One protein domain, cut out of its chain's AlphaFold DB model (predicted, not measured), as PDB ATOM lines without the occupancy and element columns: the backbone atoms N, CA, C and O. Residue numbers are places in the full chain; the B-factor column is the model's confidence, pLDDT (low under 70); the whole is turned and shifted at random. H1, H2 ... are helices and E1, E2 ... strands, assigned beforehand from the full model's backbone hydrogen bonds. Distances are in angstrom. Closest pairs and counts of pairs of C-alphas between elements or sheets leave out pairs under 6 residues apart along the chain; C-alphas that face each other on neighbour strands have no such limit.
ATOM      1  N   GLY A  53       5.042 -68.271 -26.917       89.88
ATOM      2  CA  GLY A  53       6.418 -68.635 -27.260       89.88
ATOM      3  C   GLY A  53       7.374 -67.455 -27.460       89.88
ATOM      4  O   GLY A  53       8.494 -67.683 -27.914       89.88
ATOM      5  N   LEU A  54       6.968 -66.224 -27.126       89.56
ATOM      6  CA  LEU A  54       7.848 -65.053 -27.203       89.56
ATOM      7  C   LEU A  54       8.889 -65.020 -26.079       89.56
ATOM      8  O   LEU A  54      10.019 -64.602 -26.310       89.56
ATOM      9  N   ILE A  55       8.538 -65.470 -24.869       91.19
ATOM     10  CA  ILE A  55       9.455 -65.456 -23.717       91.19
ATOM     11  C   ILE A  55      10.733 -66.236 -24.046       91.19
ATOM     12  O   ILE A  55      10.685 -67.377 -24.502       91.19
ATOM     13  N   GLY A  56      11.883 -65.612 -23.786       90.56
ATOM     14  CA  GLY A  56      13.201 -66.176 -24.069       90.56
ATOM     15  C   GLY A  56      13.681 -65.995 -25.510       90.56
ATOM     16  O   GLY A  56      14.823 -66.351 -25.800       90.56
ATOM     17  N   GLN A  57      12.877 -65.418 -26.410       93.94
ATOM     18  CA  GLN A  57      13.374 -64.971 -27.713       93.94
ATOM     19  C   GLN A  57      14.258 -63.727 -27.566       93.94
ATOM     20  O   GLN A  57      14.123 -62.953 -26.618       93.94
ATOM     21  N   CYS A  58      15.172 -63.555 -28.518       93.62
ATOM     22  CA  CYS A  58      16.150 -62.474 -28.559       93.62
ATOM     23  C   CYS A  58      15.724 -61.444 -29.616       93.62
ATOM     24  O   CYS A  58      15.646 -61.780 -30.799       93.62
ATOM     25  N   ILE A  59      15.440 -60.208 -29.197       89.56
ATOM     26  CA  ILE A  59      14.983 -59.106 -30.066       89.56
ATOM     27  C   ILE A  59      15.871 -57.874 -29.898       89.56
ATOM     28  O   ILE A  59      16.572 -57.762 -28.897       89.56
ATOM     29  N   SER A  60      15.851 -56.932 -30.845       88.44
ATOM     30  CA  SER A  60      16.597 -55.679 -30.669       88.44
ATOM     31  C   SER A  60      16.017 -54.854 -29.516       88.44
ATOM     32  O   SER A  60      14.807 -54.845 -29.265       88.44
ATOM     33  N   ALA A  61      16.882 -54.136 -28.801       86.69
ATOM     34  CA  ALA A  61      16.455 -53.225 -27.742       86.69
ATOM     35  C   ALA A  61      15.582 -52.071 -28.263       86.69
ATOM     36  O   ALA A  61      14.716 -51.577 -27.542       86.69
ATOM     37  N   GLU A  62      15.773 -51.671 -29.522       82.25
ATOM     38  CA  GLU A  62      14.895 -50.721 -30.203       82.25
ATOM     39  C   GLU A  62      13.475 -51.282 -30.345       82.25
ATOM     40  O   GLU A  62      12.531 -50.629 -29.895       82.25
ATOM     41  N   SER A  63      13.309 -52.499 -30.883       83.56
ATOM     42  CA  SER A  63      11.993 -53.144 -30.988       83.56
ATOM     43  C   SER A  63      11.337 -53.278 -29.617       83.56
ATOM     44  O   SER A  63      10.193 -52.862 -29.451       83.56
ATOM     45  N   TYR A  64      12.095 -53.730 -28.608       87.94
ATOM     46  CA  TYR A  64      11.607 -53.783 -27.230       87.94
ATOM     47  C   TYR A  64      11.055 -52.426 -26.788       87.94
ATOM     48  O   TYR A  64       9.943 -52.338 -26.275       87.94
ATOM     49  N   CYS A  65      11.827 -51.354 -26.979       84.44
ATOM     50  CA  CYS A  65      11.425 -50.016 -26.573       84.44
ATOM     51  C   CYS A  65      10.160 -49.550 -27.294       84.44
ATOM     52  O   CYS A  65       9.275 -48.986 -26.649       84.44
ATOM     53  N   HIS A  66      10.055 -49.779 -28.602       80.31
ATOM     54  CA  HIS A  66       8.883 -49.382 -29.375       80.31
ATOM     55  C   HIS A  66       7.610 -50.042 -28.853       80.31
ATOM     56  O   HIS A  66       6.624 -49.343 -28.605       80.31
ATOM     57  N   ASP A  67       7.668 -51.347 -28.603       80.19
ATOM     58  CA  ASP A  67       6.513 -52.119 -28.155       80.19
ATOM     59  C   ASP A  67       6.063 -51.726 -26.745       80.19
ATOM     60  O   ASP A  67       4.865 -51.715 -26.470       80.19
ATOM     61  N   VAL A  68       6.996 -51.357 -25.855       80.00
ATOM     62  CA  VAL A  68       6.665 -50.997 -24.462       80.00
ATOM     63  C   VAL A  68       6.405 -49.506 -24.240       80.00
ATOM     64  O   VAL A  68       5.784 -49.152 -23.245       80.00
ATOM     65  N   THR A  69       6.891 -48.611 -25.107       74.06
ATOM     66  CA  THR A  69       6.748 -47.151 -24.906       74.06
ATOM     67  C   THR A  69       5.739 -46.483 -25.831       74.06
ATOM     68  O   THR A  69       5.368 -45.345 -25.558       74.06
ATOM     69  N   ALA A  70       5.314 -47.167 -26.901       63.62
ATOM     70  CA  ALA A  70       4.219 -46.838 -27.817       63.62
ATOM     71  C   ALA A  70       3.824 -45.343 -27.894       63.62
ATOM     72  O   ALA A  70       2.677 -44.957 -27.683       63.62
ATOM     73  N   TYR A  71       4.785 -44.490 -28.264       51.41
ATOM     74  CA  TYR A  71       4.640 -43.030 -28.351       51.41
ATOM     75  C   TYR A  71       3.549 -42.552 -29.338       51.41
ATOM     76  O   TYR A  71       3.049 -41.437 -29.229       51.41
ATOM     77  N   ASN A  72       3.142 -43.410 -30.282       52.88
ATOM     78  CA  ASN A  72       2.179 -43.098 -31.348       52.88
ATOM     79  C   ASN A  72       0.842 -43.850 -31.234       52.88
ATOM     80  O   ASN A  72      -0.005 -43.713 -32.119       52.88
ATOM     81  N   ALA A  73       0.652 -44.617 -30.156       54.91
ATOM     82  CA  ALA A  73      -0.556 -45.389 -29.870       54.91
ATOM     83  C   ALA A  73      -1.820 -44.531 -30.036       54.91
ATOM     84  O   ALA A  73      -2.663 -44.802 -30.886       54.91
ATOM     85  N   TYR A  74      -1.890 -43.406 -29.322       52.72
ATOM     86  CA  TYR A  74      -3.066 -42.532 -29.302       52.72
ATOM     87  C   TYR A  74      -3.592 -42.138 -30.699       52.72
ATOM     88  O   TYR A  74      -4.794 -42.226 -30.954       52.72
ATOM     89  N   TYR A  75      -2.708 -41.745 -31.623       57.28
ATOM     90  CA  TYR A  75      -3.109 -41.303 -32.966       57.28
ATOM     91  C   TYR A  75      -3.565 -42.460 -33.859       57.28
ATOM     92  O   TYR A  75      -4.552 -42.328 -34.584       57.28
ATOM     93  N   LEU A  76      -2.883 -43.606 -33.780       61.53
ATOM     94  CA  LEU A  76      -3.282 -44.817 -34.502       61.53
ATOM     95  C   LEU A  76      -4.632 -45.342 -33.992       61.53
ATOM     96  O   LEU A  76      -5.483 -45.725 -34.793       61.53
ATOM     97  N   HIS A  77      -4.876 -45.274 -32.684       66.12
ATOM     98  CA  HIS A  77      -6.131 -45.722 -32.075       66.12
ATOM     99  C   HIS A  77      -7.301 -44.794 -32.413       66.12
ATOM    100  O   HIS A  77      -8.405 -45.266 -32.692       66.12
ATOM    101  N   ALA A  78      -7.071 -43.477 -32.470       61.28
ATOM    102  CA  ALA A  78      -8.074 -42.526 -32.946       61.28
ATOM    103  C   ALA A  78      -8.466 -42.798 -34.413       61.28
ATOM    104  O   ALA A  78      -9.653 -42.766 -34.751       61.28
ATOM    105  N   ALA A  79      -7.494 -43.136 -35.268       64.81
ATOM    106  CA  ALA A  79      -7.752 -43.540 -36.649       64.81
ATOM    107  C   ALA A  79      -8.513 -44.878 -36.736       64.81
ATOM    108  O   ALA A  79      -9.445 -44.999 -37.534       64.81
ATOM    109  N   ALA A  80      -8.179 -45.856 -35.888       70.12
ATOM    110  CA  ALA A  80      -8.883 -47.137 -35.814       70.12
ATOM    111  C   ALA A  80     -10.360 -46.955 -35.420       70.12
ATOM    112  O   ALA A  80     -11.248 -47.465 -36.105       70.12
ATOM    113  N   ALA A  81     -10.637 -46.156 -34.386       70.31
ATOM    114  CA  ALA A  81     -12.004 -45.819 -33.986       70.31
ATOM    115  C   ALA A  81     -12.775 -45.101 -35.108       70.31
ATOM    116  O   ALA A  81     -13.927 -45.440 -35.384       70.31
ATOM    117  N   GLY A  82     -12.133 -44.154 -35.800       68.75
ATOM    118  CA  GLY A  82     -12.721 -43.465 -36.952       68.75
ATOM    119  C   GLY A  82     -13.061 -44.407 -38.114       68.75
ATOM    120  O   GLY A  82     -14.114 -44.258 -38.735       68.75
ATOM    121  N   SER A  83     -12.216 -45.406 -38.382       75.31
ATOM    122  CA  SER A  83     -12.470 -46.428 -39.405       75.31
ATOM    123  C   SER A  83     -13.668 -47.311 -39.052       75.31
ATOM    124  O   SER A  83     -14.545 -47.502 -39.894       75.31
ATOM    125  N   ILE A  84     -13.736 -47.803 -37.808       77.19
ATOM    126  CA  ILE A  84     -14.859 -48.615 -37.307       77.19
ATOM    127  C   ILE A  84     -16.172 -47.834 -37.429       77.19
ATOM    128  O   ILE A  84     -17.168 -48.342 -37.948       77.19
ATOM    129  N   ALA A  85     -16.166 -46.570 -36.994       74.56
ATOM    130  CA  ALA A  85     -17.337 -45.712 -37.090       74.56
ATOM    131  C   ALA A  85     -17.783 -45.521 -38.546       74.56
ATOM    132  O   ALA A  85     -18.961 -45.701 -38.851       74.56
ATOM    133  N   ARG A  86     -16.849 -45.234 -39.462       76.44
ATOM    134  CA  ARG A  86     -17.143 -45.050 -40.891       76.44
ATOM    135  C   ARG A  86     -17.777 -46.289 -41.525       76.44
ATOM    136  O   ARG A  86     -18.807 -46.168 -42.181       76.44
ATOM    137  N   GLU A  87     -17.220 -47.473 -41.278       80.81
ATOM    138  CA  GLU A  87     -17.756 -48.734 -41.810       80.81
ATOM    139  C   GLU A  87     -19.195 -48.991 -41.337       80.81
ATOM    140  O   GLU A  87     -20.077 -49.346 -42.131       80.81
ATOM    141  N   LYS A  88     -19.469 -48.760 -40.045       75.81
ATOM    142  CA  LYS A  88     -20.819 -48.918 -39.495       75.81
ATOM    143  C   LYS A  88     -21.806 -47.949 -40.148       75.81
ATOM    144  O   LYS A  88     -22.927 -48.346 -40.465       75.81
ATOM    145  N   ILE A  89     -21.400 -46.704 -40.379       74.00
ATOM    146  CA  ILE A  89     -22.253 -45.686 -41.008       74.00
ATOM    147  C   ILE A  89     -22.616 -46.052 -42.421       74.00
ATOM    148  O   ILE A  89     -23.790 -45.988 -42.781       74.00
ATOM    149  N   ASP A  90     -21.615 -46.403 -43.218       77.25
ATOM    150  CA  ASP A  90     -21.829 -46.738 -44.616       77.25
ATOM    151  C   ASP A  90     -22.775 -47.942 -44.706       77.25
ATOM    152  O   ASP A  90     -23.693 -47.958 -45.526       77.25
ATOM    153  N   THR A  91     -22.645 -48.898 -43.780       81.50
ATOM    154  CA  THR A  91     -23.579 -50.023 -43.637       81.50
ATOM    155  C   THR A  91     -25.005 -49.559 -43.318       81.50
ATOM    156  O   THR A  91     -25.955 -49.998 -43.969       81.50
ATOM    157  N   LEU A  92     -25.184 -48.662 -42.342       75.69
ATOM    158  CA  LEU A  92     -26.502 -48.145 -41.956       75.69
ATOM    159  C   LEU A  92     -27.149 -47.304 -43.069       75.69
ATOM    160  O   LEU A  92     -28.354 -47.434 -43.301       75.69
ATOM    161  N   LEU A  93     -26.373 -46.476 -43.776       79.50
ATOM    162  CA  LEU A  93     -26.850 -45.671 -44.901       79.50
ATOM    163  C   LEU A  93     -27.289 -46.571 -46.061       79.50
ATOM    164  O   LEU A  93     -28.409 -46.434 -46.548       79.50
ATOM    165  N   ASN A  94     -26.446 -47.524 -46.467       82.81
ATOM    166  CA  ASN A  94     -26.741 -48.441 -47.573       82.81
ATOM    167  C   ASN A  94     -27.945 -49.350 -47.277       82.81
ATOM    168  O   ASN A  94     -28.677 -49.732 -48.188       82.81
ATOM    169  N   ALA A  95     -28.185 -49.664 -46.002       82.62
ATOM    170  CA  ALA A  95     -29.359 -50.403 -45.549       82.62
ATOM    171  C   ALA A  95     -30.628 -49.533 -45.407       82.62
ATOM    172  O   ALA A  95     -31.655 -50.038 -44.946       82.62
ATOM    173  N   ASN A  96     -30.576 -48.243 -45.768       79.69
ATOM    174  CA  ASN A  96     -31.642 -47.254 -45.562       79.69
ATOM    175  C   ASN A  96     -32.125 -47.181 -44.098       79.69
ATOM    176  O   ASN A  96     -33.301 -46.929 -43.833       79.69
ATOM    177  N   LYS A  97     -31.231 -47.436 -43.133       81.31
ATOM    178  CA  LYS A  97     -31.525 -47.372 -41.690       81.31
ATOM    179  C   LYS A  97     -31.320 -45.973 -41.108       81.31
ATOM    180  O   LYS A  97     -31.814 -45.700 -40.019       81.31
ATOM    181  N   ILE A  98     -30.631 -45.092 -41.832       76.25
ATOM    182  CA  ILE A  98     -30.444 -43.674 -41.498       76.25
ATOM    183  C   ILE A  98     -30.707 -42.798 -42.730       76.25
ATOM    184  O   ILE A  98     -30.586 -43.261 -43.864       76.25
ATOM    185  N   SER A  99     -31.072 -41.531 -42.518       80.88
ATOM    186  CA  SER A  99     -31.276 -40.567 -43.605       80.88
ATOM    187  C   SER A  99     -29.946 -40.010 -44.126       80.88
ATOM    188  O   SER A  99     -28.932 -40.018 -43.424       80.88
ATOM    189  N   LYS A 100     -29.955 -39.451 -45.343       80.75
ATOM    190  CA  LYS A 100     -28.785 -38.757 -45.904       80.75
ATOM    191  C   LYS A 100     -28.364 -37.543 -45.061       80.75
ATOM    192  O   LYS A 100     -27.175 -37.342 -44.857       80.75
ATOM    193  N   ALA A 101     -29.323 -36.804 -44.501       78.44
ATOM    194  CA  ALA A 101     -29.045 -35.682 -43.602       78.44
ATOM    195  C   ALA A 101     -28.356 -36.136 -42.301       78.44
ATOM    196  O   ALA A 101     -27.365 -35.541 -41.883       78.44
ATOM    197  N   LYS A 102     -28.825 -37.244 -41.707       77.31
ATOM    198  CA  LYS A 102     -28.191 -37.840 -40.525       77.31
ATOM    199  C   LYS A 102     -26.785 -38.355 -40.838       77.31
ATOM    200  O   LYS A 102     -25.873 -38.178 -40.039       77.31
ATOM    201  N   TYR A 103     -26.600 -38.946 -42.020       77.31
ATOM    202  CA  TYR A 103     -25.285 -39.341 -42.523       77.31
ATOM    203  C   TYR A 103     -24.334 -38.148 -42.656       77.31
ATOM    204  O   TYR A 103     -23.199 -38.238 -42.202       77.31
ATOM    205  N   ASP A 104     -24.779 -37.036 -43.245       78.38
ATOM    206  CA  ASP A 104     -23.924 -35.866 -43.460       78.38
ATOM    207  C   ASP A 104     -23.502 -35.225 -42.116       78.38
ATOM    208  O   ASP A 104     -22.315 -34.977 -41.921       78.38
ATOM    209  N   CYS A 105     -24.418 -35.098 -41.142       75.88
ATOM    210  CA  CYS A 105     -24.106 -34.647 -39.769       75.88
ATOM    211  C   CYS A 105     -23.071 -35.544 -39.068       75.88
ATOM    212  O   CYS A 105     -22.156 -35.088 -38.378       75.88
ATOM    213  N   PHE A 106     -23.204 -36.855 -39.255       71.69
ATOM    214  CA  PHE A 106     -22.357 -37.822 -38.579       71.69
ATOM    215  C   PHE A 106     -20.987 -37.994 -39.247       71.69
ATOM    216  O   PHE A 106     -19.989 -38.219 -38.563       71.69
ATOM    217  N   LYS A 107     -20.907 -37.809 -40.570       72.75
ATOM    218  CA  LYS A 107     -19.647 -37.786 -41.320       72.75
ATOM    219  C   LYS A 107     -18.715 -36.678 -40.817       72.75
ATOM    220  O   LYS A 107     -17.542 -36.955 -40.580       72.75
ATOM    221  N   GLU A 108     -19.237 -35.472 -40.586       66.75
ATOM    222  CA  GLU A 108     -18.467 -34.346 -40.022       66.75
ATOM    223  C   GLU A 108     -17.921 -34.657 -38.618       66.75
ATOM    224  O   GLU A 108     -16.862 -34.176 -38.224       66.75
ATOM    225  N   SER A 109     -18.598 -35.530 -37.864       63.06
ATOM    226  CA  SER A 109     -18.187 -35.925 -36.511       63.06
ATOM    227  C   SER A 109     -16.998 -36.900 -36.466       63.06
ATOM    228  O   SER A 109     -16.442 -37.113 -35.384       63.06
ATOM    229  N   ILE A 110     -16.611 -37.489 -37.607       64.12
ATOM    230  CA  ILE A 110     -15.573 -38.536 -37.730       64.12
ATOM    231  C   ILE A 110     -14.271 -38.015 -38.338       64.12
ATOM    232  O   ILE A 110     -13.256 -38.711 -38.294       64.12
ATOM    233  N   GLU A 111     -14.251 -36.786 -38.855       58.47
ATOM    234  CA  GLU A 111     -13.034 -36.121 -39.331       58.47
ATOM    235  C   GLU A 111     -12.148 -35.698 -38.147       58.47
ATOM    236  O   GLU A 111     -11.940 -34.529 -37.843       58.47
ATOM    237  N   ILE A 112     -11.597 -36.687 -37.446       52.25
ATOM    238  CA  ILE A 112     -10.443 -36.519 -36.564       52.25
ATOM    239  C   ILE A 112      -9.231 -36.633 -37.481       52.25
ATOM    240  O   ILE A 112      -8.493 -37.617 -37.478       52.25
ATOM    241  N   GLU A 113      -9.097 -35.657 -38.372       44.88
ATOM    242  CA  GLU A 113      -7.954 -35.574 -39.260       44.88
ATOM    243  C   GLU A 113      -6.760 -35.028 -38.479       44.88
ATOM    244  O   GLU A 113      -6.721 -33.868 -38.077       44.88
ATOM    245  N   ASN A 114      -5.771 -35.903 -38.296       45.12
ATOM    246  CA  ASN A 114      -4.352 -35.563 -38.252       45.12
ATOM    247  C   ASN A 114      -3.975 -34.440 -37.278       45.12
ATOM    248  O   ASN A 114      -3.624 -33.327 -37.674       45.12
ATOM    249  N   MET A 115      -3.930 -34.771 -35.988       35.00
ATOM    250  CA  MET A 115      -3.113 -33.979 -35.079       35.00
ATOM    251  C   MET A 115      -1.626 -34.141 -35.454       35.00
ATOM    252  O   MET A 115      -1.179 -35.261 -35.712       35.00
ATOM    253  N   PRO A 116      -0.852 -33.045 -35.507       37.38
ATOM    254  CA  PRO A 116       0.579 -33.098 -35.788       37.38
ATOM    255  C   PRO A 116       1.304 -34.011 -34.792       37.38
ATOM    256  O   PRO A 116       1.151 -33.870 -33.578       37.38
ATOM    257  N   LEU A 117       2.119 -34.922 -35.331       42.31
ATOM    258  CA  LEU A 117       3.093 -35.717 -34.587       42.31
ATOM    259  C   LEU A 117       4.037 -34.766 -33.840       42.31
ATOM    260  O   LEU A 117       5.000 -34.258 -34.415       42.31
ATOM    261  N   TYR A 118       3.751 -34.489 -32.570       36.34
ATOM    262  CA  TYR A 118       4.623 -33.675 -31.734       36.34
ATOM    263  C   TYR A 118       5.417 -34.539 -30.771       36.34
ATOM    264  O   TYR A 118       4.886 -34.979 -29.757       36.34
ATOM    265  N   GLY A 119       6.710 -34.646 -31.082       46.03
ATOM    266  CA  GLY A 119       7.816 -34.876 -30.158       46.03
ATOM    267  C   GLY A 119       8.709 -36.064 -30.524       46.03
ATOM    268  O   GLY A 119       8.487 -36.783 -31.496       46.03
ATOM    269  N   VAL A 120       9.824 -36.169 -29.803       51.84
ATOM    270  CA  VAL A 120      10.898 -37.127 -30.083       51.84
ATOM    271  C   VAL A 120      10.549 -38.451 -29.408       51.84
ATOM    272  O   VAL A 120      10.250 -38.464 -28.214       51.84
ATOM    273  N   SER A 121      10.592 -39.554 -30.165       61.19
ATOM    274  CA  SER A 121      10.384 -40.905 -29.625       61.19
ATOM    275  C   SER A 121      11.282 -41.128 -28.408       61.19
ATOM    276  O   SER A 121      12.486 -40.881 -28.476       61.19
ATOM    277  N   SER A 122      10.734 -41.674 -27.321       64.50
ATOM    278  CA  SER A 122      11.539 -42.129 -26.178       64.50
ATOM    279  C   SER A 122      12.560 -43.209 -26.551       64.50
ATOM    280  O   SER A 122      13.470 -43.473 -25.772       64.50
ATOM    281  N   CYS A 123      12.420 -43.816 -27.734       74.38
ATOM    282  CA  CYS A 123      13.342 -44.799 -28.296       74.38
ATOM    283  C   CYS A 123      14.344 -44.200 -29.292       74.38
ATOM    284  O   CYS A 123      15.164 -44.933 -29.833       74.38
ATOM    285  N   TYR A 124      14.312 -42.886 -29.541       66.31
ATOM    286  CA  TYR A 124      15.211 -42.215 -30.489       66.31
ATOM    287  C   TYR A 124      16.693 -42.429 -30.159       66.31
ATOM    288  O   TYR A 124      17.528 -42.544 -31.052       66.31
ATOM    289  N   GLU A 125      17.031 -42.508 -28.872       64.12
ATOM    290  CA  GLU A 125      18.399 -42.792 -28.433       64.12
ATOM    291  C   GLU A 125      18.838 -44.216 -28.821       64.12
ATOM    292  O   GLU A 125      20.010 -44.411 -29.127       64.12
ATOM    293  N   LEU A 126      17.897 -45.170 -28.904       69.44
ATOM    294  CA  LEU A 126      18.147 -46.566 -29.285       69.44
ATOM    295  C   LEU A 126      18.276 -46.764 -30.797       69.44
ATOM    296  O   LEU A 126      19.173 -47.481 -31.232       69.44
ATOM    297  N   SER A 127      17.451 -46.076 -31.593       60.44
ATOM    298  CA  SER A 127      17.487 -46.149 -33.065       60.44
ATOM    299  C   SER A 127      18.796 -45.630 -33.672       60.44
ATOM    300  O   SER A 127      19.135 -45.909 -34.819       60.44
ATOM    301  N   HIS A 128      19.577 -44.882 -32.889       56.84
ATOM    302  CA  HIS A 128      20.886 -44.381 -33.293       56.84
ATOM    303  C   HIS A 128      22.046 -45.253 -32.801       56.84
ATOM    304  O   HIS A 128      23.200 -44.909 -33.078       56.84
ATOM    305  N   PHE A 129      21.815 -46.365 -32.093       58.41
ATOM    306  CA  PHE A 129      22.901 -47.240 -31.635       58.41
ATOM    307  C   PHE A 129      23.558 -48.049 -32.759       58.41
ATOM    308  O   PHE A 129      24.732 -48.382 -32.631       58.41
ATOM    309  N   GLU A 130      22.886 -48.259 -33.893       51.22
ATOM    310  CA  GLU A 130      23.378 -49.131 -34.973       51.22
ATOM    311  C   GLU A 130      24.481 -48.525 -35.872       51.22
ATOM    312  O   GLU A 130      25.101 -49.255 -36.638       51.22
ATOM    313  N   VAL A 131      24.777 -47.215 -35.799       50.75
ATOM    314  CA  VAL A 131      25.585 -46.540 -36.854       50.75
ATOM    315  C   VAL A 131      26.822 -45.777 -36.360       50.75
ATOM    316  O   VAL A 131      27.285 -44.849 -37.016       50.75
ATOM    317  N   VAL A 132      27.402 -46.120 -35.208       53.56
ATOM    318  CA  VAL A 132      28.810 -45.737 -34.960       53.56
ATOM    319  C   VAL A 132      29.631 -47.013 -35.012       53.56
ATOM    320  O   VAL A 132      29.535 -47.806 -34.076       53.56
ATOM    321  N   PRO A 133      30.398 -47.241 -36.094       53.84
ATOM    322  CA  PRO A 133      31.306 -48.371 -36.158       53.84
ATOM    323  C   PRO A 133      32.186 -48.356 -34.913       53.84
ATOM    324  O   PRO A 133      32.750 -47.320 -34.552       53.84
ATOM    325  N   ILE A 134      32.287 -49.499 -34.241       56.66
ATOM    326  CA  ILE A 134      33.297 -49.689 -33.207       56.66
ATOM    327  C   ILE A 134      34.632 -49.730 -33.953       56.66
ATOM    328  O   ILE A 134      35.029 -50.759 -34.492       56.66
ATOM    329  N   PHE A 135      35.284 -48.577 -34.069       61.78
ATOM    330  CA  PHE A 135      36.596 -48.493 -34.689       61.78
ATOM    331  C   PHE A 135      37.627 -49.046 -33.706       61.78
ATOM    332  O   PHE A 135      37.954 -48.403 -32.710       61.78
ATOM    333  N   GLU A 136      38.159 -50.236 -33.990       58.22
ATOM    334  CA  GLU A 136      39.363 -50.736 -33.309       58.22
ATOM    335  C   GLU A 136      40.580 -49.849 -33.633       58.22
ATOM    336  O   GLU A 136      41.492 -49.704 -32.818       58.22
ATOM    337  N   THR A 137      40.556 -49.196 -34.802       61.12
ATOM    338  CA  THR A 137      41.561 -48.239 -35.276       61.12
ATOM    339  C   THR A 137      40.897 -47.093 -36.040       61.12
ATOM    340  O   THR A 137      40.079 -47.338 -36.928       61.12
ATOM    341  N   TYR A 138      41.265 -45.851 -35.718       74.06
ATOM    342  CA  TYR A 138      40.830 -44.659 -36.455       74.06
ATOM    343  C   TYR A 138      41.714 -44.449 -37.698       74.06
ATOM    344  O   TYR A 138      42.905 -44.751 -37.624       74.06
ATOM    345  N   PRO A 139      41.170 -43.943 -38.821       78.06
ATOM    346  CA  PRO A 139      41.964 -43.548 -39.984       78.06
ATOM    347  C   PRO A 139      43.079 -42.563 -39.617       78.06
ATOM    348  O   PRO A 139      42.845 -41.624 -38.858       78.06
ATOM    349  N   ASP A 140      44.260 -42.724 -40.221       74.44
ATOM    350  CA  ASP A 140      45.427 -41.854 -39.986       74.44
ATOM    351  C   ASP A 140      45.184 -40.381 -40.380       74.44
ATOM    352  O   ASP A 140      45.913 -39.486 -39.956       74.44
ATOM    353  N   GLU A 141      44.160 -40.130 -41.201       80.56
ATOM    354  CA  GLU A 141      43.762 -38.805 -41.691       80.56
ATOM    355  C   GLU A 141      42.815 -38.057 -40.734       80.56
ATOM    356  O   GLU A 141      42.584 -36.864 -40.925       80.56
ATOM    357  N   MET A 142      42.269 -38.730 -39.713       81.88
ATOM    358  CA  MET A 142      41.388 -38.100 -38.728       81.88
ATOM    359  C   MET A 142      42.183 -37.265 -37.725       81.88
ATOM    360  O   MET A 142      43.169 -37.724 -37.142       81.88
ATOM    361  N   ASP A 143      41.711 -36.048 -37.461       86.94
ATOM    362  CA  ASP A 143      42.317 -35.203 -36.441       86.94
ATOM    363  C   ASP A 143      41.922 -35.633 -35.012       86.94
ATOM    364  O   ASP A 143      40.986 -36.403 -34.771       86.94
ATOM    365  N   SER A 144      42.665 -35.132 -34.023       83.69
ATOM    366  CA  SER A 144      42.450 -35.495 -32.620       83.69
ATOM    367  C   SER A 144      41.082 -35.074 -32.074       83.69
ATOM    368  O   SER A 144      40.568 -35.748 -31.182       83.69
ATOM    369  N   LEU A 145      40.505 -33.974 -32.575       86.19
ATOM    370  CA  LEU A 145      39.199 -33.474 -32.135       86.19
ATOM    371  C   LEU A 145      38.077 -34.363 -32.673       86.19
ATOM    372  O   LEU A 145      37.132 -34.675 -31.951       86.19
ATOM    373  N   GLU A 146      38.198 -34.816 -33.917       83.19
ATOM    374  CA  GLU A 146      37.254 -35.730 -34.547       83.19
ATOM    375  C   GLU A 146      37.275 -37.108 -33.865       83.19
ATOM    376  O   GLU A 146      36.222 -37.673 -33.552       83.19
ATOM    377  N   ILE A 147      38.464 -37.615 -33.519       82.56
ATOM    378  CA  ILE A 147      38.618 -38.850 -32.732       82.56
ATOM    379  C   ILE A 147      37.981 -38.702 -31.341       82.56
ATOM    380  O   ILE A 147      37.276 -39.605 -30.882       82.56
ATOM    381  N   GLU A 148      38.215 -37.585 -30.649       85.94
ATOM    382  CA  GLU A 148      37.636 -37.318 -29.325       85.94
ATOM    383  C   GLU A 148      36.105 -37.213 -29.375       85.94
ATOM    384  O   GLU A 148      35.411 -37.780 -28.521       85.94
ATOM    385  N   TYR A 149      35.566 -36.565 -30.411       84.06
ATOM    386  CA  TYR A 149      34.130 -36.500 -30.664       84.06
ATOM    387  C   TYR A 149      33.532 -37.901 -30.844       84.06
ATOM    388  O   TYR A 149      32.572 -38.248 -30.153       84.06
ATOM    389  N   LEU A 150      34.119 -38.744 -31.703       81.31
ATOM    390  CA  LEU A 150      33.622 -40.106 -31.926       81.31
ATOM    391  C   LEU A 150      33.674 -40.964 -30.655       81.31
ATOM    392  O   LEU A 150      32.698 -41.653 -30.355       81.31
ATOM    393  N   LYS A 151      34.757 -40.884 -29.869       81.94
ATOM    394  CA  LYS A 151      34.866 -41.585 -28.575       81.94
ATOM    395  C   LYS A 151      33.782 -41.153 -27.596       81.94
ATOM    396  O   LYS A 151      33.176 -41.993 -26.934       81.94
ATOM    397  N   THR A 152      33.527 -39.850 -27.515       84.31
ATOM    398  CA  THR A 152      32.486 -39.297 -26.641       84.31
ATOM    399  C   THR A 152      31.111 -39.806 -27.059       84.31
ATOM    400  O   THR A 152      30.379 -40.338 -26.228       84.31
ATOM    401  N   ARG A 153      30.793 -39.757 -28.357       80.31
ATOM    402  CA  ARG A 153      29.515 -40.251 -28.893       80.31
ATOM    403  C   ARG A 153      29.343 -41.753 -28.691       80.31
ATOM    404  O   ARG A 153      28.243 -42.198 -28.383       80.31
ATOM    405  N   GLN A 154      30.408 -42.538 -28.834       78.88
ATOM    406  CA  GLN A 154      30.376 -43.974 -28.556       78.88
ATOM    407  C   GLN A 154      30.080 -44.252 -27.077       78.88
ATOM    408  O   GLN A 154      29.232 -45.086 -26.768       78.88
ATOM    409  N   LYS A 155      30.725 -43.514 -26.166       82.00
ATOM    410  CA  LYS A 155      30.486 -43.643 -24.726       82.00
ATOM    411  C   LYS A 155      29.062 -43.246 -24.337       82.00
ATOM    412  O   LYS A 155      28.404 -44.010 -23.643       82.00
ATOM    413  N   GLU A 156      28.570 -42.101 -24.815       81.50
ATOM    414  CA  GLU A 156      27.183 -41.663 -24.592       81.50
ATOM    415  C   GLU A 156      26.183 -42.734 -25.029       81.50
ATOM    416  O   GLU A 156      25.213 -43.013 -24.325       81.50
ATOM    417  N   LYS A 157      26.446 -43.374 -26.174       77.19
ATOM    418  CA  LYS A 157      25.598 -44.445 -26.686       77.19
ATOM    419  C   LYS A 157      25.618 -45.684 -25.799       77.19
ATOM    420  O   LYS A 157      24.564 -46.205 -25.444       77.19
ATOM    421  N   GLN A 158      26.806 -46.126 -25.397       80.50
ATOM    422  CA  GLN A 158      26.955 -47.275 -24.511       80.50
ATOM    423  C   GLN A 158      26.307 -47.024 -23.140       80.50
ATOM    424  O   GLN A 158      25.598 -47.887 -22.627       80.50
ATOM    425  N   ASP A 159      26.478 -45.825 -22.580       83.75
ATOM    426  CA  ASP A 159      25.843 -45.418 -21.325       83.75
ATOM    427  C   ASP A 159      24.309 -45.375 -21.467       83.75
ATOM    428  O   ASP A 159      23.591 -45.850 -20.583       83.75
ATOM    429  N   GLY A 160      23.794 -44.865 -22.591       81.12
ATOM    430  CA  GLY A 160      22.364 -44.860 -22.918       81.12
ATOM    431  C   GLY A 160      21.771 -46.268 -22.983       81.12
ATOM    432  O   GLY A 160      20.766 -46.548 -22.326       81.12
ATOM    433  N   TYR A 161      22.432 -47.185 -23.694       83.38
ATOM    434  CA  TYR A 161      22.022 -48.585 -23.777       83.38
ATOM    435  C   TYR A 161      22.016 -49.267 -22.400       83.38
ATOM    436  O   TYR A 161      21.019 -49.866 -21.999       83.38
ATOM    437  N   GLN A 162      23.077 -49.099 -21.609       86.25
ATOM    438  CA  GLN A 162      23.159 -49.678 -20.263       86.25
ATOM    439  C   GLN A 162      22.111 -49.091 -19.301       86.25
ATOM    440  O   GLN A 162      21.561 -49.800 -18.451       86.25
ATOM    441  N   ASN A 163      21.776 -47.807 -19.442       86.38
ATOM    442  CA  ASN A 163      20.675 -47.191 -18.702       86.38
ATOM    443  C   ASN A 163      19.312 -47.750 -19.130       86.38
ATOM    444  O   ASN A 163      18.466 -47.978 -18.263       86.38
ATOM    445  N   PHE A 164      19.102 -48.011 -20.423       85.94
ATOM    446  CA  PHE A 164      17.894 -48.664 -20.929       85.94
ATOM    447  C   PHE A 164      17.724 -50.066 -20.333       85.94
ATOM    448  O   PHE A 164      16.676 -50.353 -19.749       85.94
ATOM    449  N   LEU A 165      18.771 -50.899 -20.379       88.62
ATOM    450  CA  LEU A 165      18.755 -52.233 -19.772       88.62
ATOM    451  C   LEU A 165      18.384 -52.168 -18.290       88.62
ATOM    452  O   LEU A 165      17.520 -52.910 -17.830       88.62
ATOM    453  N   ARG A 166      18.981 -51.235 -17.542       90.12
ATOM    454  CA  ARG A 166      18.698 -51.053 -16.113       90.12
ATOM    455  C   ARG A 166      17.269 -50.578 -15.857       90.12
ATOM    456  O   ARG A 166      16.618 -51.087 -14.949       90.12
ATOM    457  N   LYS A 167      16.780 -49.613 -16.640       85.69
ATOM    458  CA  LYS A 167      15.436 -49.033 -16.501       85.69
ATOM    459  C   LYS A 167      14.346 -50.093 -16.650       85.69
ATOM    460  O   LYS A 167      13.372 -50.060 -15.905       85.69
ATOM    461  N   TYR A 168      14.520 -51.016 -17.591       83.69
ATOM    462  CA  TYR A 168      13.551 -52.073 -17.884       83.69
ATOM    463  C   TYR A 168      13.949 -53.443 -17.317       83.69
ATOM    464  O   TYR A 168      13.292 -54.430 -17.623       83.69
ATOM    465  N   ASN A 169      14.998 -53.506 -16.485       89.00
ATOM    466  CA  ASN A 169      15.525 -54.738 -15.890       89.00
ATOM    467  C   ASN A 169      15.726 -55.869 -16.924       89.00
ATOM    468  O   ASN A 169      15.227 -56.987 -16.771       89.00
ATOM    469  N   LEU A 170      16.419 -55.545 -18.015       89.38
ATOM    470  CA  LEU A 170      16.607 -56.425 -19.164       89.38
ATOM    471  C   LEU A 170      17.918 -57.189 -19.081       89.38
ATOM    472  O   LEU A 170      18.911 -56.714 -18.535       89.38
ATOM    473  N   THR A 171      17.908 -58.376 -19.676       91.00
ATOM    474  CA  THR A 171      19.103 -59.195 -19.873       91.00
ATOM    475  C   THR A 171      19.451 -59.203 -21.351       91.00
ATOM    476  O   THR A 171      18.588 -59.471 -22.191       91.00
ATOM    477  N   GLU A 172      20.709 -58.909 -21.661       91.25
ATOM    478  CA  GLU A 172      21.230 -58.990 -23.023       91.25
ATOM    479  C   GLU A 172      21.320 -60.449 -23.482       91.25
ATOM    480  O   GLU A 172      21.684 -61.338 -22.709       91.25
ATOM    481  N   CYS A 173      21.008 -60.684 -24.752       90.88
ATOM    482  CA  CYS A 173      21.239 -61.960 -25.430       90.88
ATOM    483  C   CYS A 173      22.335 -61.853 -26.498       90.88
ATOM    484  O   CYS A 173      22.999 -62.849 -26.775       90.88
ATOM    485  N   ASP A 174      22.552 -60.656 -27.050       84.25
ATOM    486  CA  ASP A 174      23.662 -60.349 -27.950       84.25
ATOM    487  C   ASP A 174      24.091 -58.887 -27.777       84.25
ATOM    488  O   ASP A 174      23.391 -57.964 -28.194       84.25
ATOM    489  N   THR A 175      25.255 -58.678 -27.163       76.94
ATOM    490  CA  THR A 175      25.813 -57.339 -26.922       76.94
ATOM    491  C   THR A 175      26.310 -56.670 -28.203       76.94
ATOM    492  O   THR A 175      26.315 -55.445 -28.281       76.94
ATOM    493  N   SER A 176      26.715 -57.439 -29.219       73.44
ATOM    494  CA  SER A 176      27.220 -56.879 -30.481       73.44
ATOM    495  C   SER A 176      26.111 -56.275 -31.342       73.44
ATOM    496  O   SER A 176      26.346 -55.313 -32.067       73.44
ATOM    497  N   GLU A 177      24.894 -56.797 -31.197       74.62
ATOM    498  CA  GLU A 177      23.703 -56.350 -31.922       74.62
ATOM    499  C   GLU A 177      22.698 -55.611 -31.017       74.62
ATOM    500  O   GLU A 177      21.570 -55.343 -31.427       74.62
ATOM    501  N   HIS A 178      23.083 -55.292 -29.773       84.00
ATOM    502  CA  HIS A 178      22.225 -54.661 -28.761       84.00
ATOM    503  C   HIS A 178      20.860 -55.358 -28.595       84.00
ATOM    504  O   HIS A 178      19.807 -54.712 -28.507       84.00
ATOM    505  N   LYS A 179      20.863 -56.692 -28.535       88.81
ATOM    506  CA  LYS A 179      19.654 -57.505 -28.387       88.81
ATOM    507  C   LYS A 179      19.406 -57.929 -26.947       88.81
ATOM    508  O   LYS A 179      20.329 -58.229 -26.188       88.81
ATOM    509  N   VAL A 180      18.131 -58.004 -26.585       91.88
ATOM    510  CA  VAL A 180      17.636 -58.337 -25.248       91.88
ATOM    511  C   VAL A 180      16.669 -59.513 -25.295       91.88
ATOM    512  O   VAL A 180      15.958 -59.720 -26.283       91.88
ATOM    513  N   PHE A 181      16.632 -60.284 -24.212       94.69
ATOM    514  CA  PHE A 181      15.634 -61.332 -24.046       94.69
ATOM    515  C   PHE A 181      14.254 -60.740 -23.769       94.69
ATOM    516  O   PHE A 181      14.092 -59.866 -22.914       94.69
ATOM    517  N   ILE A 182      13.243 -61.303 -24.424       91.94
ATOM    518  CA  ILE A 182      11.852 -61.106 -24.035       91.94
ATOM    519  C   ILE A 182      11.621 -61.774 -22.675       91.94
ATOM    520  O   ILE A 182      11.840 -62.978 -22.512       91.94
ATOM    521  N   ASN A 183      11.148 -60.989 -21.710       89.62
ATOM    522  CA  ASN A 183      10.801 -61.423 -20.359       89.62
ATOM    523  C   ASN A 183       9.300 -61.214 -20.081       89.62
ATOM    524  O   ASN A 183       8.570 -60.652 -20.897       89.62
ATOM    525  N   ASP A 184       8.835 -61.625 -18.901       90.75
ATOM    526  CA  ASP A 184       7.433 -61.438 -18.504       90.75
ATOM    527  C   ASP A 184       7.016 -59.961 -18.472       90.75
ATOM    528  O   ASP A 184       5.857 -59.632 -18.715       90.75
ATOM    529  N   GLN A 185       7.951 -59.048 -18.183       86.88
ATOM    530  CA  GLN A 185       7.673 -57.615 -18.183       86.88
ATOM    531  C   GLN A 185       7.274 -57.128 -19.579       86.88
ATOM    532  O   GLN A 185       6.273 -56.430 -19.693       86.88
ATOM    533  N   TYR A 186       7.983 -57.536 -20.630       87.75
ATOM    534  CA  TYR A 186       7.624 -57.220 -22.014       87.75
ATOM    535  C   TYR A 186       6.212 -57.692 -22.366       87.75
ATOM    536  O   TYR A 186       5.402 -56.923 -22.875       87.75
ATOM    537  N   ILE A 187       5.893 -58.943 -22.021       88.94
ATOM    538  CA  ILE A 187       4.572 -59.536 -22.268       88.94
ATOM    539  C   ILE A 187       3.478 -58.750 -21.536       88.94
ATOM    540  O   ILE A 187       2.432 -58.448 -22.108       88.94
ATOM    541  N   ASN A 188       3.733 -58.361 -20.286       88.50
ATOM    542  CA  ASN A 188       2.802 -57.552 -19.506       88.50
ATOM    543  C   ASN A 188       2.599 -56.153 -20.101       88.50
ATOM    544  O   ASN A 188       1.472 -55.664 -20.105       88.50
ATOM    545  N   GLU A 189       3.652 -55.504 -20.598       84.75
ATOM    546  CA  GLU A 189       3.529 -54.194 -21.249       84.75
ATOM    547  C   GLU A 189       2.770 -54.287 -22.582       84.75
ATOM    548  O   GLU A 189       1.928 -53.431 -22.840       84.75
ATOM    549  N   ILE A 190       2.946 -55.358 -23.369       85.12
ATOM    550  CA  ILE A 190       2.115 -55.617 -24.562       85.12
ATOM    551  C   ILE A 190       0.630 -55.654 -24.192       85.12
ATOM    552  O   ILE A 190      -0.183 -54.990 -24.834       85.12
ATOM    553  N   PHE A 191       0.261 -56.399 -23.147       85.81
ATOM    554  CA  PHE A 191      -1.141 -56.497 -22.735       85.81
ATOM    555  C   PHE A 191      -1.690 -55.189 -22.161       85.81
ATOM    556  O   PHE A 191      -2.844 -54.851 -22.420       85.81
ATOM    557  N   LYS A 192      -0.883 -54.425 -21.417       85.00
ATOM    558  CA  LYS A 192      -1.279 -53.086 -20.956       85.00
ATOM    559  C   LYS A 192      -1.521 -52.138 -22.126       85.00
ATOM    560  O   LYS A 192      -2.493 -51.390 -22.095       85.00
ATOM    561  N   ASN A 193      -0.669 -52.190 -23.146       80.69
ATOM    562  CA  ASN A 193      -0.803 -51.355 -24.333       80.69
ATOM    563  C   ASN A 193      -2.037 -51.748 -25.158       80.69
ATOM    564  O   ASN A 193      -2.796 -50.859 -25.536       80.69
ATOM    565  N   ASP A 194      -2.316 -53.045 -25.343       82.69
ATOM    566  CA  ASP A 194      -3.566 -53.517 -25.971       82.69
ATOM    567  C   ASP A 194      -4.810 -53.080 -25.180       82.69
ATOM    568  O   ASP A 194      -5.798 -52.631 -25.762       82.69
ATOM    569  N   GLN A 195      -4.769 -53.146 -23.846       84.69
ATOM    570  CA  GLN A 195      -5.875 -52.662 -23.023       84.69
ATOM    571  C   GLN A 195      -6.076 -51.149 -23.191       84.69
ATOM    572  O   GLN A 195      -7.201 -50.702 -23.420       84.69
ATOM    573  N   TYR A 196      -4.997 -50.367 -23.117       82.62
ATOM    574  CA  TYR A 196      -5.032 -48.918 -23.308       82.62
ATOM    575  C   TYR A 196      -5.562 -48.528 -24.699       82.62
ATOM    576  O   TYR A 196      -6.372 -47.603 -24.822       82.62
ATOM    577  N   GLU A 197      -5.165 -49.260 -25.741       77.94
ATOM    578  CA  GLU A 197      -5.689 -49.119 -27.101       77.94
ATOM    579  C   GLU A 197      -7.205 -49.318 -27.136       77.94
ATOM    580  O   GLU A 197      -7.942 -48.444 -27.601       77.94
ATOM    581  N   ARG A 198      -7.692 -50.444 -26.603       82.00
ATOM    582  CA  ARG A 198      -9.125 -50.771 -26.596       82.00
ATOM    583  C   ARG A 198      -9.943 -49.757 -25.809       82.00
ATOM    584  O   ARG A 198     -11.036 -49.405 -26.245       82.00
ATOM    585  N   GLU A 199      -9.434 -49.278 -24.678       84.62
ATOM    586  CA  GLU A 199     -10.079 -48.233 -23.874       84.62
ATOM    587  C   GLU A 199     -10.135 -46.895 -24.624       84.62
ATOM    588  O   GLU A 199     -11.166 -46.223 -24.614       84.62
ATOM    589  N   THR A 200      -9.071 -46.540 -25.348       80.94
ATOM    590  CA  THR A 200      -9.032 -45.328 -26.180       80.94
ATOM    591  C   THR A 200     -10.027 -45.416 -27.338       80.94
ATOM    592  O   THR A 200     -10.787 -44.476 -27.575       80.94
ATOM    593  N   ILE A 201     -10.069 -46.558 -28.036       80.56
ATOM    594  CA  ILE A 201     -11.040 -46.812 -29.108       80.56
ATOM    595  C   ILE A 201     -12.464 -46.753 -28.548       80.56
ATOM    596  O   ILE A 201     -13.310 -46.075 -29.130       80.56
ATOM    597  N   ARG A 202     -12.725 -47.400 -27.403       87.94
ATOM    598  CA  ARG A 202     -14.026 -47.369 -26.718       87.94
ATOM    599  C   ARG A 202     -14.481 -45.941 -26.460       87.94
ATOM    600  O   ARG A 202     -15.533 -45.560 -26.957       87.94
ATOM    601  N   ALA A 203     -13.676 -45.153 -25.749       83.81
ATOM    602  CA  ALA A 203     -14.017 -43.777 -25.394       83.81
ATOM    603  C   ALA A 203     -14.319 -42.927 -26.640       83.81
ATOM    604  O   ALA A 203     -15.240 -42.111 -26.654       83.81
ATOM    605  N   LYS A 204     -13.574 -43.150 -27.729       79.75
ATOM    606  CA  LYS A 204     -13.807 -42.457 -28.997       79.75
ATOM    607  C   LYS A 204     -15.117 -42.880 -29.663       79.75
ATOM    608  O   LYS A 204     -15.830 -42.021 -30.177       79.75
ATOM    609  N   LEU A 205     -15.439 -44.173 -29.657       81.50
ATOM    610  CA  LEU A 205     -16.707 -44.686 -30.176       81.50
ATOM    611  C   LEU A 205     -17.905 -44.246 -29.316       81.50
ATOM    612  O   LEU A 205     -18.971 -43.992 -29.869       81.50
ATOM    613  N   GLU A 206     -17.733 -44.091 -28.000       87.06
ATOM    614  CA  GLU A 206     -18.738 -43.504 -27.099       87.06
ATOM    615  C   GLU A 206     -19.027 -42.046 -27.477       87.06
ATOM    616  O   GLU A 206     -20.182 -41.700 -27.719       87.06
ATOM    617  N   GLU A 207     -17.994 -41.212 -27.653       81.44
ATOM    618  CA  GLU A 207     -18.149 -39.821 -28.113       81.44
ATOM    619  C   GLU A 207     -18.868 -39.745 -29.472       81.44
ATOM    620  O   GLU A 207     -19.700 -38.867 -29.714       81.44
ATOM    621  N   ILE A 208     -18.550 -40.675 -30.371       77.00
ATOM    622  CA  ILE A 208     -19.185 -40.797 -31.684       77.00
ATOM    623  C   ILE A 208     -20.667 -41.177 -31.525       77.00
ATOM    624  O   ILE A 208     -21.519 -40.508 -32.107       77.00
ATOM    625  N   ASN A 209     -21.004 -42.177 -30.706       82.69
ATOM    626  CA  ASN A 209     -22.394 -42.549 -30.423       82.69
ATOM    627  C   ASN A 209     -23.190 -41.377 -29.815       82.69
ATOM    628  O   ASN A 209     -24.299 -41.098 -30.266       82.69
ATOM    629  N   GLU A 210     -22.618 -40.627 -28.870       83.31
ATOM    630  CA  GLU A 210     -23.271 -39.439 -28.300       83.31
ATOM    631  C   GLU A 210     -23.534 -38.346 -29.346       83.31
ATOM    632  O   GLU A 210     -24.567 -37.672 -29.321       83.31
ATOM    633  N   LYS A 211     -22.590 -38.122 -30.269       78.50
ATOM    634  CA  LYS A 211     -22.772 -37.174 -31.380       78.50
ATOM    635  C   LYS A 211     -23.838 -37.661 -32.357       78.50
ATOM    636  O   LYS A 211     -24.635 -36.854 -32.827       78.50
ATOM    637  N   PHE A 212     -23.892 -38.965 -32.617       76.62
ATOM    638  CA  PHE A 212     -24.904 -39.575 -33.471       76.62
ATOM    639  C   PHE A 212     -26.327 -39.352 -32.949       76.62
ATOM    640  O   PHE A 212     -27.210 -38.996 -33.727       76.62
ATOM    641  N   GLU A 213     -26.547 -39.514 -31.642       78.75
ATOM    642  CA  GLU A 213     -27.844 -39.239 -31.004       78.75
ATOM    643  C   GLU A 213     -28.263 -37.771 -31.160       78.75
ATOM    644  O   GLU A 213     -29.439 -37.467 -31.346       78.75
ATOM    645  N   LYS A 214     -27.298 -36.845 -31.153       79.06
ATOM    646  CA  LYS A 214     -27.553 -35.410 -31.356       79.06
ATOM    647  C   LYS A 214     -27.853 -35.050 -32.815       79.06
ATOM    648  O   LYS A 214     -28.447 -34.005 -33.056       79.06
ATOM    649  N   CYS A 215     -27.488 -35.903 -33.774       74.81
ATOM    650  CA  CYS A 215     -27.791 -35.725 -35.198       74.81
ATOM    651  C   CYS A 215     -29.239 -36.102 -35.582       74.81
ATOM    652  O   CYS A 215     -29.595 -35.991 -36.754       74.81
ATOM    653  N   ASP A 216     -30.071 -36.563 -34.637       62.19
ATOM    654  CA  ASP A 216     -31.512 -36.811 -34.841       62.19
ATOM    655  C   ASP A 216     -32.399 -35.553 -34.687       62.19
ATOM    656  O   ASP A 216     -33.627 -35.676 -34.675       62.19
TER     657      ASP A 216
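Overview. This is residues 53 to 216 of the 217 residues of an uncharacterized protein of Fibrobacter sp. UWB12 (UniProt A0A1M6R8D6). The model is a long, helical shape with two arms: H6 slants across H2 and ends beside the hairpin of H2 and H3 to make one arm, while H5 and residues 128 to 143, which run out to its start, make the other. H1, H4 and a small three-stranded sheet lie where the arms join, and residues 140 to 145 stick out at the far end of the H5 arm. The 164 residues printed have six named helices and three named strands, in the order E1 H1 H2 H3 H4 H5 E2 E3 H6; the class is mostly helix, and the sheet, E1 - E3 - E2, is antiparallel. The whole is extended, with a radius of gyration of the C-alphas of 23.8 A and spans of 76 by 39 by 22 A.

Along the chain. Find C-alpha 58 at (16.150, -62.474, -28.559), where E1, residues 58 to 60, begins; H1, residues 61 to 69, follows at once. H2, residues 73 to 94, is 31.8 A long, and H3 holds residues 100 to 108. After H4, residues 124 to 127, look for C-alpha 144 at (42.450, -35.495, -32.620), from which H5 runs 34.2 A to residue 167. E2 is residues 172 to 174 and E3 residues 179 to 181. H6, residues 184 to 214, runs 45.5 A to C-alpha 214 at (-27.553, -35.410, -31.356).

Arrangement. Start at the hub, H6. Its residues 197 to 208 touch H2 at a steep tilt of 42 degrees, the same way, closest at the C-alphas of Ala 81 and Ile 201, 5.1 A. Its residues 186 to 193 touch H1, closest at the C-alphas of Val 68 and Glu 189, 5.5 A. H3 and H6 only just touch, with 3 pairs of C-alphas within 8 A, the closest those of Phe 106 and Phe 212, 6.0 A. H2 and H3 are a helical hairpin, their closest C-alphas, Leu 93 and Tyr 103, 6.9 A apart. H1 only grazes the sheet, with its residues 61 to 64. In the sheet, look at N 59 and O 180, 3.0 A, between E1 and E3, and N 173 and O 179, 2.9 A, in the hairpin of E2 and E3. H4 touches H5, closest at the C-alphas of Leu 126 and Tyr 161, 7.0 A; H5 and H6 are apart. In H1, H2, H3, H5 and H6 every O i to N i+4 pair is within hydrogen-bond range; H4 is too short for such a pair.

Size, cuts and confidence. The C-alphas of Asn 96 and Asp 140, the two farthest apart, are 77.5 A from each other. The printed part has no cut. The links H3 to H4 and H4 to H5 are long. Look for pLDDT under 70 at residues 70 to 79, 82, 108 to 122, 124 to 137 and 216.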